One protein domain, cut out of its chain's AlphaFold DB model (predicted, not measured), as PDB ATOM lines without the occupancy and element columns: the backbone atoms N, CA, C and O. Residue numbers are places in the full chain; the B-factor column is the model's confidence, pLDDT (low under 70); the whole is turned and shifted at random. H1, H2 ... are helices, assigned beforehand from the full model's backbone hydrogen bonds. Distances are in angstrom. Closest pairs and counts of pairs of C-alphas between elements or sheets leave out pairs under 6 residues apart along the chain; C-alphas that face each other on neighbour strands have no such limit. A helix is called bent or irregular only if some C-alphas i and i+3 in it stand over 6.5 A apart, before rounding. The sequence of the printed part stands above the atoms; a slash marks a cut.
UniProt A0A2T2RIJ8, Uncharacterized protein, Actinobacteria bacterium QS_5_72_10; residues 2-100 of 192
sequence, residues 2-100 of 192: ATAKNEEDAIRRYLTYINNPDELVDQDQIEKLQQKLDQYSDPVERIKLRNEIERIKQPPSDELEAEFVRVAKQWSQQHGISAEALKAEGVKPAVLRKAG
ATOM      1  N   ALA A   2     -60.496  34.757 -10.602       57.38
ATOM      2  CA  ALA A   2     -59.899  34.530 -11.931       57.38
ATOM      3  C   ALA A   2     -58.605  35.333 -12.203       57.38
ATOM      4  O   ALA A   2     -57.721  34.852 -12.898       57.38
ATOM      5  N   THR A   3     -58.465  36.531 -11.626       63.22
ATOM      6  CA  THR A   3     -57.279  37.388 -11.802       63.22
ATOM      7  C   THR A   3     -56.029  36.803 -11.152       63.22
ATOM      8  O   THR A   3     -55.009  36.701 -11.815       63.22
ATOM      9  N   ALA A   4     -56.132  36.317  -9.912       62.88
ATOM     10  CA  ALA A   4     -55.009  35.707  -9.193       62.88
ATOM     11  C   ALA A   4     -54.451  34.468  -9.914       62.88
ATOM     12  O   ALA A   4     -53.242  34.283  -9.977       62.88
ATOM     13  N   LYS A   5     -55.327  33.655 -10.523       72.19
ATOM     14  CA  LYS A   5     -54.901  32.496 -11.315       72.19
ATOM     15  C   LYS A   5     -54.105  32.922 -12.554       72.19
ATOM     16  O   LYS A   5     -53.044  32.374 -12.811       72.19
ATOM     17  N   ASN A   6     -54.569  33.960 -13.252       80.00
ATOM     18  CA  ASN A   6     -53.861  34.511 -14.410       80.00
ATOM     19  C   ASN A   6     -52.529  35.186 -14.016       80.00
ATOM     20  O   ASN A   6     -51.563  35.115 -14.769       80.00
ATOM     21  N   GLU A   7     -52.470  35.829 -12.845       81.50
ATOM     22  CA  GLU A   7     -51.250  36.442 -12.297       81.50
ATOM     23  C   GLU A   7     -50.198  35.379 -11.942       81.50
ATOM     24  O   GLU A   7     -49.039  35.506 -12.333       81.50
ATOM     25  N   GLU A   8     -50.603  34.303 -11.261       83.00
ATOM     26  CA  GLU A   8     -49.724  33.168 -10.962       83.00
ATOM     27  C   GLU A   8     -49.246  32.456 -12.228       83.00
ATOM     28  O   GLU A   8     -48.068  32.117 -12.323       83.00
ATOM     29  N   ASP A   9     -50.126  32.247 -13.209       85.69
ATOM     30  CA  ASP A   9     -49.770  31.575 -14.460       85.69
ATOM     31  C   ASP A   9     -48.738  32.386 -15.262       85.69
ATOM     32  O   ASP A   9     -47.779  31.816 -15.781       85.69
ATOM     33  N   ALA A  10     -48.872  33.715 -15.304       84.44
ATOM     34  CA  ALA A  10     -47.884  34.601 -15.920       84.44
ATOM     35  C   ALA A  10     -46.514  34.527 -15.224       84.44
ATOM     36  O   ALA A  10     -45.475  34.454 -15.883       84.44
ATOM     37  N   ILE A  11     -46.501  34.505 -13.888       84.44
ATOM     38  CA  ILE A  11     -45.260  34.407 -13.109       84.44
ATOM     39  C   ILE A  11     -44.611  33.040 -13.295       84.44
ATOM     40  O   ILE A  11     -43.411  32.976 -13.554       84.44
ATOM     41  N   ARG A  12     -45.394  31.955 -13.238       86.56
ATOM     42  CA  ARG A  12     -44.904  30.596 -13.489       86.56
ATOM     43  C   ARG A  12     -44.295  30.476 -14.878       86.56
ATOM     44  O   ARG A  12     -43.159  30.039 -14.972       86.56
ATOM     45  N   ARG A  13     -44.984  30.927 -15.932       84.19
ATOM     46  CA  ARG A  13     -44.458  30.882 -17.310       84.19
ATOM     47  C   ARG A  13     -43.128  31.611 -17.448       84.19
ATOM     48  O   ARG A  13     -42.215  31.096 -18.084       84.19
ATOM     49  N   TYR A  14     -43.001  32.787 -16.837       84.88
ATOM     50  CA  TYR A  14     -41.758  33.550 -16.886       84.88
ATOM     51  C   TYR A  14     -40.621  32.889 -16.089       84.88
ATOM     52  O   TYR A  14     -39.481  32.867 -16.548       84.88
ATOM     53  N   LEU A  15     -40.913  32.302 -14.925       85.75
ATOM     54  CA  LEU A  15     -39.919  31.546 -14.156       85.75
ATOM     55  C   LEU A  15     -39.514  30.244 -14.862       85.75
ATOM     56  O   LEU A  15     -38.329  29.924 -14.901       85.75
ATOM     57  N   THR A  16     -40.457  29.535 -15.489       86.56
ATOM     58  CA  THR A  16     -40.163  28.393 -16.365       86.56
ATOM     59  C   THR A  16     -39.270  28.827 -17.521       86.56
ATOM     60  O   THR A  16     -38.270  28.173 -17.776       86.56
ATOM     61  N   TYR A  17     -39.542  29.973 -18.153       85.12
ATOM     62  CA  TYR A  17     -38.699  30.513 -19.224       85.12
ATOM     63  C   TYR A  17     -37.260  30.786 -18.767       85.12
ATOM     64  O   TYR A  17     -36.318  30.529 -19.513       85.12
ATOM     65  N   ILE A  18     -37.079  31.295 -17.543       83.75
ATOM     66  CA  ILE A  18     -35.750  31.545 -16.972       83.75
ATOM     67  C   ILE A  18     -35.015  30.236 -16.670       83.75
ATOM     68  O   ILE A  18     -33.822  30.140 -16.956       83.75
ATOM     69  N   ASN A  19     -35.706  29.263 -16.076       81.88
ATOM     70  CA  ASN A  19     -35.091  28.023 -15.608       81.88
ATOM     71  C   ASN A  19     -34.861  27.023 -16.750       81.88
ATOM     72  O   ASN A  19     -33.754  26.515 -16.889       81.88
ATOM     73  N   ASN A  20     -35.888  26.773 -17.566       79.75
ATOM     74  CA  ASN A  20     -35.906  25.814 -18.668       79.75
ATOM     75  C   ASN A  20     -36.719  26.375 -19.855       79.75
ATOM     76  O   ASN A  20     -37.907  26.072 -19.996       79.75
ATOM     77  N   PRO A  21     -36.106  27.170 -20.751       77.19
ATOM     78  CA  PRO A  21     -36.810  27.723 -21.908       77.19
ATOM     79  C   PRO A  21     -37.335  26.638 -22.862       77.19
ATOM     80  O   PRO A  21     -38.364  26.851 -23.498       77.19
ATOM     81  N   ASP A  22     -36.682  25.473 -22.913       75.12
ATOM     82  CA  ASP A  22     -37.092  24.333 -23.746       75.12
ATOM     83  C   ASP A  22     -38.431  23.714 -23.313       75.12
ATOM     84  O   ASP A  22     -39.106  23.089 -24.124       75.12
ATOM     85  N   GLU A  23     -38.852  23.908 -22.059       77.62
ATOM     86  CA  GLU A  23     -40.136  23.401 -21.553       77.62
ATOM     87  C   GLU A  23     -41.332  24.210 -22.089       77.62
ATOM     88  O   GLU A  23     -42.455  23.716 -22.143       77.62
ATOM     89  N   LEU A  24     -41.095  25.449 -22.535       74.88
ATOM     90  CA  LEU A  24     -42.102  26.280 -23.207       74.88
ATOM     91  C   LEU A  24     -42.195  26.012 -24.710       74.88
ATOM     92  O   LEU A  24     -43.099  26.533 -25.364       74.88
ATOM     93  N   VAL A  25     -41.256  25.247 -25.264       79.75
ATOM     94  CA  VAL A  25     -41.225  24.918 -26.684       79.75
ATOM     95  C   VAL A  25     -42.171  23.747 -26.938       79.75
ATOM     96  O   VAL A  25     -41.972  22.646 -26.428       79.75
ATOM     97  N   ASP A  26     -43.188  23.969 -27.771       78.50
ATOM     98  CA  ASP A  26     -44.118  22.919 -28.191       78.50
ATOM     99  C   ASP A  26     -43.419  21.955 -29.172       78.50
ATOM    100  O   ASP A  26     -43.332  22.198 -30.382       78.50
ATOM    101  N   GLN A  27     -42.863  20.867 -28.627       78.44
ATOM    102  CA  GLN A  27     -42.156  19.845 -29.402       78.44
ATOM    103  C   GLN A  27     -43.084  19.140 -30.402       78.44
ATOM    104  O   GLN A  27     -42.675  18.915 -31.543       78.44
ATOM    105  N   ASP A  28     -44.347  18.897 -30.041       82.50
ATOM    106  CA  ASP A  28     -45.337  18.273 -30.926       82.50
ATOM    107  C   ASP A  28     -45.620  19.153 -32.152       82.50
ATOM    108  O   ASP A  28     -45.794  18.673 -33.280       82.50
ATOM    109  N   GLN A  29     -45.679  20.472 -31.955       81.00
ATOM    110  CA  GLN A  29     -45.864  21.427 -33.041       81.00
ATOM    111  C   GLN A  29     -44.629  21.496 -33.948       81.00
ATOM    112  O   GLN A  29     -44.780  21.564 -35.173       81.00
ATOM    113  N   ILE A  30     -43.419  21.424 -33.382       84.50
ATOM    114  CA  ILE A  30     -42.176  21.343 -34.161       84.50
ATOM    115  C   ILE A  30     -42.156  20.074 -35.011       84.50
ATOM    116  O   ILE A  30     -41.871  20.167 -36.206       84.50
ATOM    117  N   GLU A  31     -42.491  18.915 -34.447       87.88
ATOM    118  CA  GLU A  31     -42.533  17.649 -35.187       87.88
ATOM    119  C   GLU A  31     -43.543  17.701 -36.339       87.88
ATOM    120  O   GLU A  31     -43.220  17.334 -37.471       87.88
ATOM    121  N   LYS A  32     -44.742  18.253 -36.111       87.25
ATOM    122  CA  LYS A  32     -45.743  18.457 -37.175       87.25
ATOM    123  C   LYS A  32     -45.229  19.362 -38.293       87.25
ATOM    124  O   LYS A  32     -45.513  19.116 -39.467       87.25
ATOM    125  N   LEU A  33     -44.502  20.425 -37.957       86.12
ATOM    126  CA  LEU A  33     -43.925  21.331 -38.951       86.12
ATOM    127  C   LEU A  33     -42.738  20.705 -39.688       86.12
ATOM    128  O   LEU A  33     -42.591  20.949 -40.883       86.12
ATOM    129  N   GLN A  34     -41.941  19.868 -39.023       86.81
ATOM    130  CA  GLN A  34     -40.876  19.088 -39.656       86.81
ATOM    131  C   GLN A  34     -41.450  18.078 -40.653       86.81
ATOM    132  O   GLN A  34     -41.026  18.059 -41.804       86.81
ATOM    133  N   GLN A  35     -42.499  17.341 -40.277       89.38
ATOM    134  CA  GLN A  35     -43.197  16.433 -41.192       89.38
ATOM    135  C   GLN A  35     -43.766  17.171 -42.413       89.38
ATOM    136  O   GLN A  35     -43.654  16.691 -43.541       89.38
ATOM    137  N   LYS A  36     -44.337  18.369 -42.219       85.06
ATOM    138  CA  LYS A  36     -44.775  19.224 -43.335       85.06
ATOM    139  C   LYS A  36     -43.601  19.666 -44.204       85.06
ATOM    140  O   LYS A  36     -43.720  19.673 -45.423       85.06
ATOM    141  N   LEU A  37     -42.468  20.016 -43.603       86.69
ATOM    142  CA  LEU A  37     -41.272  20.429 -44.332       86.69
ATOM    143  C   LEU A  37     -40.739  19.299 -45.219       86.69
ATOM    144  O   LEU A  37     -40.314  19.573 -46.338       86.69
ATOM    145  N   ASP A  38     -40.813  18.049 -44.770       84.94
ATOM    146  CA  ASP A  38     -40.390  16.884 -45.555       84.94
ATOM    147  C   ASP A  38     -41.354  16.556 -46.706       84.94
ATOM    148  O   ASP A  38     -40.923  16.076 -47.753       84.94
ATOM    149  N   GLN A  39     -42.644  16.872 -46.557       87.12
ATOM    150  CA  GLN A  39     -43.660  16.673 -47.599       87.12
ATOM    151  C   GLN A  39     -43.695  17.800 -48.642       87.12
ATOM    152  O   GLN A  39     -44.008  17.562 -49.811       87.12
ATOM    153  N   TYR A  40     -43.377  19.037 -48.252       85.12
ATOM    154  CA  TYR A  40     -43.401  20.187 -49.155       85.12
ATOM    155  C   TYR A  40     -42.105  20.293 -49.971       85.12
ATOM    156  O   TYR A  40     -41.004  20.457 -49.439       85.12
ATOM    157  N   SER A  41     -42.255  20.253 -51.298       82.12
ATOM    158  CA  SER A  41     -41.154  20.420 -52.261       82.12
ATOM    159  C   SER A  41     -40.988  21.860 -52.764       82.12
ATOM    160  O   SER A  41     -39.953  22.174 -53.345       82.12
ATOM    161  N   ASP A  42     -41.969  22.741 -52.532       90.75
ATOM    162  CA  ASP A  42     -41.878  24.157 -52.908       90.75
ATOM    163  C   ASP A  42     -40.805  24.873 -52.058       90.75
ATOM    164  O   ASP A  42     -40.936  24.933 -50.828       90.75
ATOM    165  N   PRO A  43     -39.748  25.435 -52.678       85.94
ATOM    166  CA  PRO A  43     -38.697  26.158 -51.969       85.94
ATOM    167  C   PRO A  43     -39.207  27.295 -51.074       85.94
ATOM    168  O   PRO A  43     -38.649  27.504 -49.995       85.94
ATOM    169  N   VAL A  44     -40.255  28.021 -51.478       89.94
ATOM    170  CA  VAL A  44     -40.768  29.173 -50.717       89.94
ATOM    171  C   VAL A  44     -41.517  28.710 -49.471       89.94
ATOM    172  O   VAL A  44     -41.275  29.224 -48.376       89.94
ATOM    173  N   GLU A  45     -42.375  27.701 -49.602       88.56
ATOM    174  CA  GLU A  45     -43.097  27.128 -48.460       88.56
ATOM    175  C   GLU A  45     -42.146  26.450 -47.467       88.56
ATOM    176  O   GLU A  45     -42.302  26.610 -46.257       88.56
ATOM    177  N   ARG A  46     -41.074  25.799 -47.942       87.19
ATOM    178  CA  ARG A  46     -40.017  25.264 -47.063       87.19
ATOM    179  C   ARG A  46     -39.337  26.361 -46.239       87.19
ATOM    180  O   ARG A  46     -39.039  26.131 -45.069       87.19
ATOM    181  N   ILE A  47     -39.095  27.543 -46.813       91.06
ATOM    182  CA  ILE A  47     -38.520  28.685 -46.077       91.06
ATOM    183  C   ILE A  47     -39.499  29.194 -45.012       91.06
ATOM    184  O   ILE A  47     -39.084  29.412 -43.874       91.06
ATOM    185  N   LYS A  48     -40.791  29.332 -45.341       89.38
ATOM    186  CA  LYS A  48     -41.820  29.741 -44.368       89.38
ATOM    187  C   LYS A  48     -41.929  28.749 -43.209       89.38
ATOM    188  O   LYS A  48     -41.899  29.164 -42.055       89.38
ATOM    189  N   LEU A  49     -41.975  27.448 -43.505       88.81
ATOM    190  CA  LEU A  49     -42.020  26.386 -42.493       88.81
ATOM    191  C   LEU A  49     -40.775  26.393 -41.595       88.81
ATOM    192  O   LEU A  49     -40.896  26.225 -40.385       88.81
ATOM    193  N   ARG A  50     -39.580  26.641 -42.154       87.44
ATOM    194  CA  ARG A  50     -38.347  26.810 -41.363       87.44
ATOM    195  C   ARG A  50     -38.415  28.015 -40.432       87.44
ATOM    196  O   ARG A  50     -38.027  27.884 -39.277       87.44
ATOM    197  N   ASN A  51     -38.915  29.152 -40.919       89.06
ATOM    198  CA  ASN A  51     -39.082  30.349 -40.094       89.06
ATOM    199  C   ASN A  51     -40.055  30.092 -38.935       89.06
ATOM    200  O   ASN A  51     -39.781  30.490 -37.810       89.06
ATOM    201  N   GLU A  52     -41.149  29.375 -39.187       85.94
ATOM    202  CA  GLU A  52     -42.126  29.031 -38.151       85.94
ATOM    203  C   GLU A  52     -41.534  28.101 -37.080       85.94
ATOM    204  O   GLU A  52     -41.714  28.334 -35.887       85.94
ATOM    205  N   ILE A  53     -40.751  27.091 -37.484       86.44
ATOM    206  CA  ILE A  53     -40.012  26.232 -36.542       86.44
ATOM    207  C   ILE A  53     -39.044  27.067 -35.694       86.44
ATOM    208  O   ILE A  53     -38.926  26.840 -34.493       86.44
ATOM    209  N   GLU A  54     -38.339  28.021 -36.304       84.69
ATOM    210  CA  GLU A  54     -37.406  28.903 -35.599       84.69
ATOM    211  C   GLU A  54     -38.122  29.799 -34.579       84.69
ATOM    212  O   GLU A  54     -37.645  29.933 -33.453       84.69
ATOM    213  N   ARG A  55     -39.309  30.317 -34.919       82.62
ATOM    214  CA  ARG A  55     -40.159  31.080 -33.992       82.62
ATOM    215  C   ARG A  55     -40.618  30.248 -32.799       82.62
ATOM    216  O   ARG A  55     -40.546  30.728 -31.678       82.62
ATOM    217  N   ILE A  56     -41.055  29.008 -33.010       82.88
ATOM    218  CA  ILE A  56     -41.519  28.140 -31.909       82.88
ATOM    219  C   ILE A  56     -40.357  27.753 -30.987       82.88
ATOM    220  O   ILE A  56     -40.523  27.688 -29.773       82.88
ATOM    221  N   LYS A  57     -39.159  27.549 -31.551       80.12
ATOM    222  CA  LYS A  57     -37.932  27.290 -30.782       80.12
ATOM    223  C   LYS A  57     -37.453  28.490 -29.969       80.12
ATOM    224  O   LYS A  57     -36.699  28.308 -29.018       80.12
ATOM    225  N   GLN A  58     -37.838  29.704 -30.353       79.88
ATOM    226  CA  GLN A  58     -37.513  30.931 -29.635       79.88
ATOM    227  C   GLN A  58     -38.782  31.495 -28.991       79.88
ATOM    228  O   GLN A  58     -39.403  32.396 -29.559       79.88
ATOM    229  N   PRO A  59     -39.178  30.999 -27.801       73.06
ATOM    230  CA  PRO A  59     -40.350  31.527 -27.119       73.06
ATOM    231  C   PRO A  59     -40.217  33.050 -26.944       73.06
ATOM    232  O   PRO A  59     -39.115  33.538 -26.657       73.06
ATOM    233  N   PRO A  60     -41.311  33.815 -27.134       71.19
ATOM    234  CA  PRO A  60     -41.283  35.274 -27.182       71.19
ATOM    235  C   PRO A  60     -40.930  35.855 -25.810       71.19
ATOM    236  O   PRO A  60     -41.782  36.160 -24.975       71.19
ATOM    237  N   SER A  61     -39.627  36.002 -25.580       77.62
ATOM    238  CA  SER A  61     -39.061  36.424 -24.299       77.62
ATOM    239  C   SER A  61     -39.535  37.810 -23.859       77.62
ATOM    240  O   SER A  61     -39.763  38.031 -22.670       77.62
ATOM    241  N   ASP A  62     -39.762  38.712 -24.816       82.88
ATOM    242  CA  ASP A  62     -40.220  40.076 -24.559       82.88
ATOM    243  C   ASP A  62     -41.678  40.125 -24.080       82.88
ATOM    244  O   ASP A  62     -42.008  40.910 -23.190       82.88
ATOM    245  N   GLU A  63     -42.551  39.277 -24.634       84.19
ATOM    246  CA  GLU A  63     -43.964  39.210 -24.242       84.19
ATOM    247  C   GLU A  63     -44.113  38.623 -22.837       84.19
ATOM    248  O   GLU A  63     -44.821  39.187 -22.000       84.19
ATOM    249  N   LEU A  64     -43.375  37.544 -22.552       84.94
ATOM    250  CA  LEU A  64     -43.325  36.927 -21.227       84.94
ATOM    251  C   LEU A  64     -42.760  37.896 -20.179       84.94
ATOM    252  O   LEU A  64     -43.294  37.999 -19.074       84.94
ATOM    253  N   GLU A  65     -41.710  38.650 -20.525       87.44
ATOM    254  CA  GLU A  65     -41.147  39.678 -19.647       87.44
ATOM    255  C   GLU A  65     -42.148  40.813 -19.392       87.44
ATOM    256  O   GLU A  65     -42.311  41.243 -18.248       87.44
ATOM    257  N   ALA A  66     -42.835  41.303 -20.428       86.62
ATOM    258  CA  ALA A  66     -43.821  42.372 -20.296       86.62
ATOM    259  C   ALA A  66     -45.011  41.947 -19.427       86.62
ATOM    260  O   ALA A  66     -45.472  42.723 -18.579       86.62
ATOM    261  N   GLU A  67     -45.488  40.715 -19.599       87.12
ATOM    262  CA  GLU A  67     -46.571  40.174 -18.791       87.12
ATOM    263  C   GLU A  67     -46.148  40.012 -17.328       87.12
ATOM    264  O   GLU A  67     -46.859  40.489 -16.439       87.12
ATOM    265  N   PHE A  68     -44.958  39.452 -17.080       90.19
ATOM    266  CA  PHE A  68     -44.376  39.373 -15.741       90.19
ATOM    267  C   PHE A  68     -44.267  40.759 -15.098       90.19
ATOM    268  O   PHE A  68     -44.739  40.966 -13.984       90.19
ATOM    269  N   VAL A  69     -43.711  41.744 -15.808       91.12
ATOM    270  CA  VAL A  69     -43.542  43.120 -15.316       91.12
ATOM    271  C   VAL A  69     -44.867  43.747 -14.884       91.12
ATOM    272  O   VAL A  69     -44.907  44.452 -13.873       91.12
ATOM    273  N   ARG A  70     -45.953  43.469 -15.612       90.06
ATOM    274  CA  ARG A  70     -47.293  43.986 -15.318       90.06
ATOM    275  C   ARG A  70     -47.859  43.441 -14.003       90.06
ATOM    276  O   ARG A  70     -48.490  44.198 -13.271       90.06
ATOM    277  N   VAL A  71     -47.654  42.155 -13.712       90.19
ATOM    278  CA  VAL A  71     -48.317  41.467 -12.584       90.19
ATOM    279  C   VAL A  71     -47.421  41.287 -11.357       90.19
ATOM    280  O   VAL A  71     -47.915  41.280 -10.228       90.19
ATOM    281  N   ALA A  72     -46.101  41.205 -11.545       89.25
ATOM    282  CA  ALA A  72     -45.155  40.790 -10.511       89.25
ATOM    283  C   ALA A  72     -45.197  41.679  -9.266       89.25
ATOM    284  O   ALA A  72     -45.108  41.181  -8.145       89.25
ATOM    285  N   LYS A  73     -45.376  42.995  -9.431       87.38
ATOM    286  CA  LYS A  73     -45.444  43.920  -8.293       87.38
ATOM    287  C   LYS A  73     -46.659  43.661  -7.415       87.38
ATOM    288  O   LYS A  73     -46.512  43.553  -6.203       87.38
ATOM    289  N   GLN A  74     -47.835  43.549  -8.021       87.56
ATOM    290  CA  GLN A  74     -49.075  43.314  -7.293       87.56
ATOM    291  C   GLN A  74     -49.049  41.949  -6.602       87.56
ATOM    292  O   GLN A  74     -49.298  41.868  -5.400       87.56
ATOM    293  N   TRP A  75     -48.660  40.905  -7.331       88.50
ATOM    294  CA  TRP A  75     -48.561  39.556  -6.788       88.50
ATOM    295  C   TRP A  75     -47.558  39.480  -5.628       88.50
ATOM    296  O   TRP A  75     -47.878  38.986  -4.549       88.50
ATOM    297  N   SER A  76     -46.370  40.072  -5.777       87.62
ATOM    298  CA  SER A  76     -45.370  40.074  -4.700       87.62
ATOM    299  C   SER A  76     -45.852  40.777  -3.427       87.62
ATOM    300  O   SER A  76     -45.566  40.313  -2.328       87.62
ATOM    301  N   GLN A  77     -46.629  41.857  -3.555       86.31
ATOM    302  CA  GLN A  77     -47.203  42.572  -2.415       86.31
ATOM    303  C   GLN A  77     -48.277  41.745  -1.706       86.31
ATOM    304  O   GLN A  77     -48.334  41.757  -0.480       86.31
ATOM    305  N   GLN A  78     -49.097  41.014  -2.463       86.75
ATOM    306  CA  GLN A  78     -50.131  40.135  -1.913       86.75
ATOM    307  C   GLN A  78     -49.535  38.930  -1.178       86.75
ATOM    308  O   GLN A  78     -50.038  38.544  -0.127       86.75
ATOM    309  N   HIS A  79     -48.448  38.366  -1.705       86.00
ATOM    310  CA  HIS A  79     -47.801  37.173  -1.157       86.00
ATOM    311  C   HIS A  79     -46.633  37.481  -0.203       86.00
ATOM    312  O   HIS A  79     -46.014  36.561   0.327       86.00
ATOM    313  N   GLY A  80     -46.314  38.760   0.030       85.94
ATOM    314  CA  GLY A  80     -45.208  39.171   0.902       85.94
ATOM    315  C   GLY A  80     -43.819  38.788   0.373       85.94
ATOM    316  O   GLY A  80     -42.888  38.605   1.155       85.94
ATOM    317  N   ILE A  81     -43.669  38.649  -0.944       87.69
ATOM    318  CA  ILE A  81     -42.434  38.200  -1.595       87.69
ATOM    319  C   ILE A  81     -41.534  39.403  -1.873       87.69
ATOM    320  O   ILE A  81     -41.952  40.406  -2.452       87.69
ATOM    321  N   SER A  82     -40.271  39.310  -1.460       87.12
ATOM    322  CA  SER A  82     -39.298  40.380  -1.670       87.12
ATOM    323  C   SER A  82     -38.700  40.344  -3.081       87.12
ATOM    324  O   SER A  82     -38.628  39.304  -3.738       87.12
ATOM    325  N   ALA A  83     -38.185  41.491  -3.534       87.38
ATOM    326  CA  ALA A  83     -37.411  41.570  -4.774       87.38
ATOM    327  C   ALA A  83     -36.165  40.665  -4.744       87.38
ATOM    328  O   ALA A  83     -35.718  40.189  -5.784       87.38
ATOM    329  N   GLU A  84     -35.594  40.445  -3.557       86.94
ATOM    330  CA  GLU A  84     -34.433  39.574  -3.370       86.94
ATOM    331  C   GLU A  84     -34.785  38.102  -3.577       86.94
ATOM    332  O   GLU A  84     -34.003  37.393  -4.202       86.94
ATOM    333  N   ALA A  85     -35.972  37.665  -3.142       89.25
ATOM    334  CA  ALA A  85     -36.454  36.310  -3.393       89.25
ATOM    335  C   ALA A  85     -36.643  36.055  -4.897       89.25
ATOM    336  O   ALA A  85     -36.124  35.080  -5.427       89.25
ATOM    337  N   LEU A  86     -37.276  36.984  -5.622       87.88
ATOM    338  CA  LEU A  86     -37.416  36.871  -7.082       87.88
ATOM    339  C   LEU A  86     -36.060  36.892  -7.803       87.88
ATOM    340  O   LEU A  86     -35.863  36.204  -8.798       87.88
ATOM    341  N   LYS A  87     -35.105  37.677  -7.299       89.06
ATOM    342  CA  LYS A  87     -33.739  37.691  -7.829       89.06
ATOM    343  C   LYS A  87     -33.023  36.357  -7.587       89.06
ATOM    344  O   LYS A  87     -32.239  35.948  -8.439       89.06
ATOM    345  N   ALA A  88     -33.259  35.712  -6.445       87.38
ATOM    346  CA  ALA A  88     -32.696  34.399  -6.134       87.38
ATOM    347  C   ALA A  88     -33.223  33.313  -7.088       87.38
ATOM    348  O   ALA A  88     -32.447  32.463  -7.503       87.38
ATOM    349  N   GLU A  89     -34.475  33.435  -7.534       87.12
ATOM    350  CA  GLU A  89     -35.086  32.612  -8.594       87.12
ATOM    351  C   GLU A  89     -34.597  32.962 -10.018       87.12
ATOM    352  O   GLU A  89     -35.169  32.534 -11.014       87.12
ATOM    353  N   GLY A  90     -33.550  33.784 -10.151       85.56
ATOM    354  CA  GLY A  90     -32.928  34.088 -11.443       85.56
ATOM    355  C   GLY A  90     -33.561  35.247 -12.216       85.56
ATOM    356  O   GLY A  90     -33.111  35.564 -13.322       85.56
ATOM    357  N   VAL A  91     -34.549  35.954 -11.652       88.38
ATOM    358  CA  VAL A  91     -35.130  37.127 -12.320       88.38
ATOM    359  C   VAL A  91     -34.081  38.232 -12.458       88.38
ATOM    360  O   VAL A  91     -33.513  38.739 -11.483       88.38
ATOM    361  N   LYS A  92     -33.849  38.668 -13.702       88.19
ATOM    362  CA  LYS A  92     -32.855  39.699 -14.020       88.19
ATOM    363  C   LYS A  92     -33.177  41.018 -13.288       88.19
ATOM    364  O   LYS A  92     -34.310  41.503 -13.351       88.19
ATOM    365  N   PRO A  93     -32.179  41.719 -12.713       85.75
ATOM    366  CA  PRO A  93     -32.397  43.004 -12.035       85.75
ATOM    367  C   PRO A  93     -32.994  44.109 -12.922       85.75
ATOM    368  O   PRO A  93     -33.589  45.063 -12.426       85.75
ATOM    369  N   ALA A  94     -32.818  44.038 -14.244       86.50
ATOM    370  CA  ALA A  94     -33.474  44.956 -15.176       86.50
ATOM    371  C   ALA A  94     -35.001  44.772 -15.189       86.50
ATOM    372  O   ALA A  94     -35.725  45.764 -15.182       86.50
ATOM    373  N   VAL A  95     -35.468  43.528 -15.124       89.25
ATOM    374  CA  VAL A  95     -36.887  43.159 -15.172       89.25
ATOM    375  C   VAL A  95     -37.581  43.519 -13.867       89.25
ATOM    376  O   VAL A  95     -38.611  44.183 -13.882       89.25
ATOM    377  N   LEU A  96     -36.952  43.215 -12.728       90.50
ATOM    378  CA  LEU A  96     -37.439  43.651 -11.416       90.50
ATOM    379  C   LEU A  96     -37.581  45.182 -11.332       90.50
ATOM    380  O   LEU A  96     -38.563  45.693 -10.797       90.50
ATOM    381  N   ARG A  97     -36.646  45.939 -11.919       88.88
ATOM    382  CA  ARG A  97     -36.763  47.406 -11.995       88.88
ATOM    383  C   ARG A  97     -37.919  47.856 -12.883       88.88
ATOM    384  O   ARG A  97     -38.640  48.765 -12.486       88.88
ATOM    385  N   LYS A  98     -38.114  47.232 -14.052       87.62
ATOM    386  CA  LYS A  98     -39.268  47.509 -14.927       87.62
ATOM    387  C   LYS A  98     -40.591  47.217 -14.209       87.62
ATOM    388  O   LYS A  98     -41.511  48.019 -14.301       87.62
ATOM    389  N   ALA A  99     -40.642  46.141 -13.424       88.75
ATOM    390  CA  ALA A  99     -41.773  45.787 -12.565       88.75
ATOM    391  C   ALA A  99     -41.952  46.739 -11.365       88.75
ATOM    392  O   ALA A  99     -42.957  46.685 -10.669       88.75
ATOM    393  N   GLY A 100     -41.009  47.650 -11.110       87.44
ATOM    394  CA  GLY A 100     -41.124  48.658 -10.060       87.44
ATOM    395  C   GLY A 100     -40.723  48.176  -8.664       87.44
ATOM    396  O   GLY A 100     -41.191  48.762  -7.681       87.44
TER     397      GLY A 100
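This is residues 2 to 100 of the 192 residues of an uncharacterized protein of Actinobacteria bacterium QS_5_72_10 (UniProt A0A2T2RIJ8). A long helical hairpin, H3 and H4, makes one end of an elongated model, and a loose head of helices makes the other. In the head H1 crosses H5, the short H7 packs on residues 65 to 69 of H5, and H6 follows H5 at the far end from the hairpin; the little H2 lies where head and hairpin join. The printed part has 99 residues with seven named helices, H1 to H7 in order along the chain, and no named strand; the class is all helix. The whole is loose, with a radius of gyration of the C-alphas of 17.6 A, and spans 56 by 28 by 18 A, only just elongated.

H1, residues 2 to 19, begins at C-alpha 2 (-59.899, 34.530, -11.931) and is 25.9 A long from first to last C-alpha. H2 is residues 21 to 24, 5.6 A. H3, residues 27 to 39, is 18.5 A long. H4, residues 43 to 57, is 21.2 A long and begins at C-alpha 43 (-38.697, 26.158, -51.969). H5, residues 61 to 79, is 24.7 A long; it is irregular, with C-alphas 70 and 73 7.3 A apart, and has a kink of 45 degrees near residue 73. H6 is residues 83 to 88 and H7 residues 93 to 98, each 8.7 A; H7 ends at C-alpha 98 (-39.268, 47.509, -14.927).

H1 touches H2 with residues 13 to 17 alone, the closest C-alphas being those of Tyr 17 and Leu 24, 6.7 A apart. H1 touches H5 at a steep tilt of 57 degrees, opposite ways; the closest C-alphas, of Ile 11 and Phe 68, are 5.7 A apart. H2 and H4 are close but not clearly touching, with the C-alphas of Asp 22 and Lys 57 7.7 A apart. H3 and H4 form a helical hairpin: they touch at a shallow tilt of 10 degrees, opposite ways, closest at the C-alphas of Leu 37 and Arg 46, 5.7 A. H3 is apart from H1 and H5, for instance. H5 touches H7 with residues 65 to 69 alone, about perpendicular at 81 degrees, closest at the C-alphas of Val 69 and Lys 98, 6.1 A. H5 and H6 are near each other. H6 and H7, also a helical hairpin, only just touch, with 3 pairs of C-alphas within 8 A, the closest those of Lys 87 and Pro 93, 6.9 A; their tilt of 37 degrees, opposite ways, is only just steep. In H1, H3, H4, H6 and H7 every O i to N i+4 pair is within hydrogen-bond range; in H5 it is 13 of 15, and H2 is too short for such a pair.

The two C-alphas farthest apart, of Ser 41 and Gly 80, are 56.5 A apart. The printed part has no cut, and its six links between helices are tight. The mean pLDDT of the printed part is 84.4, and residues 2 to 4 are under 70.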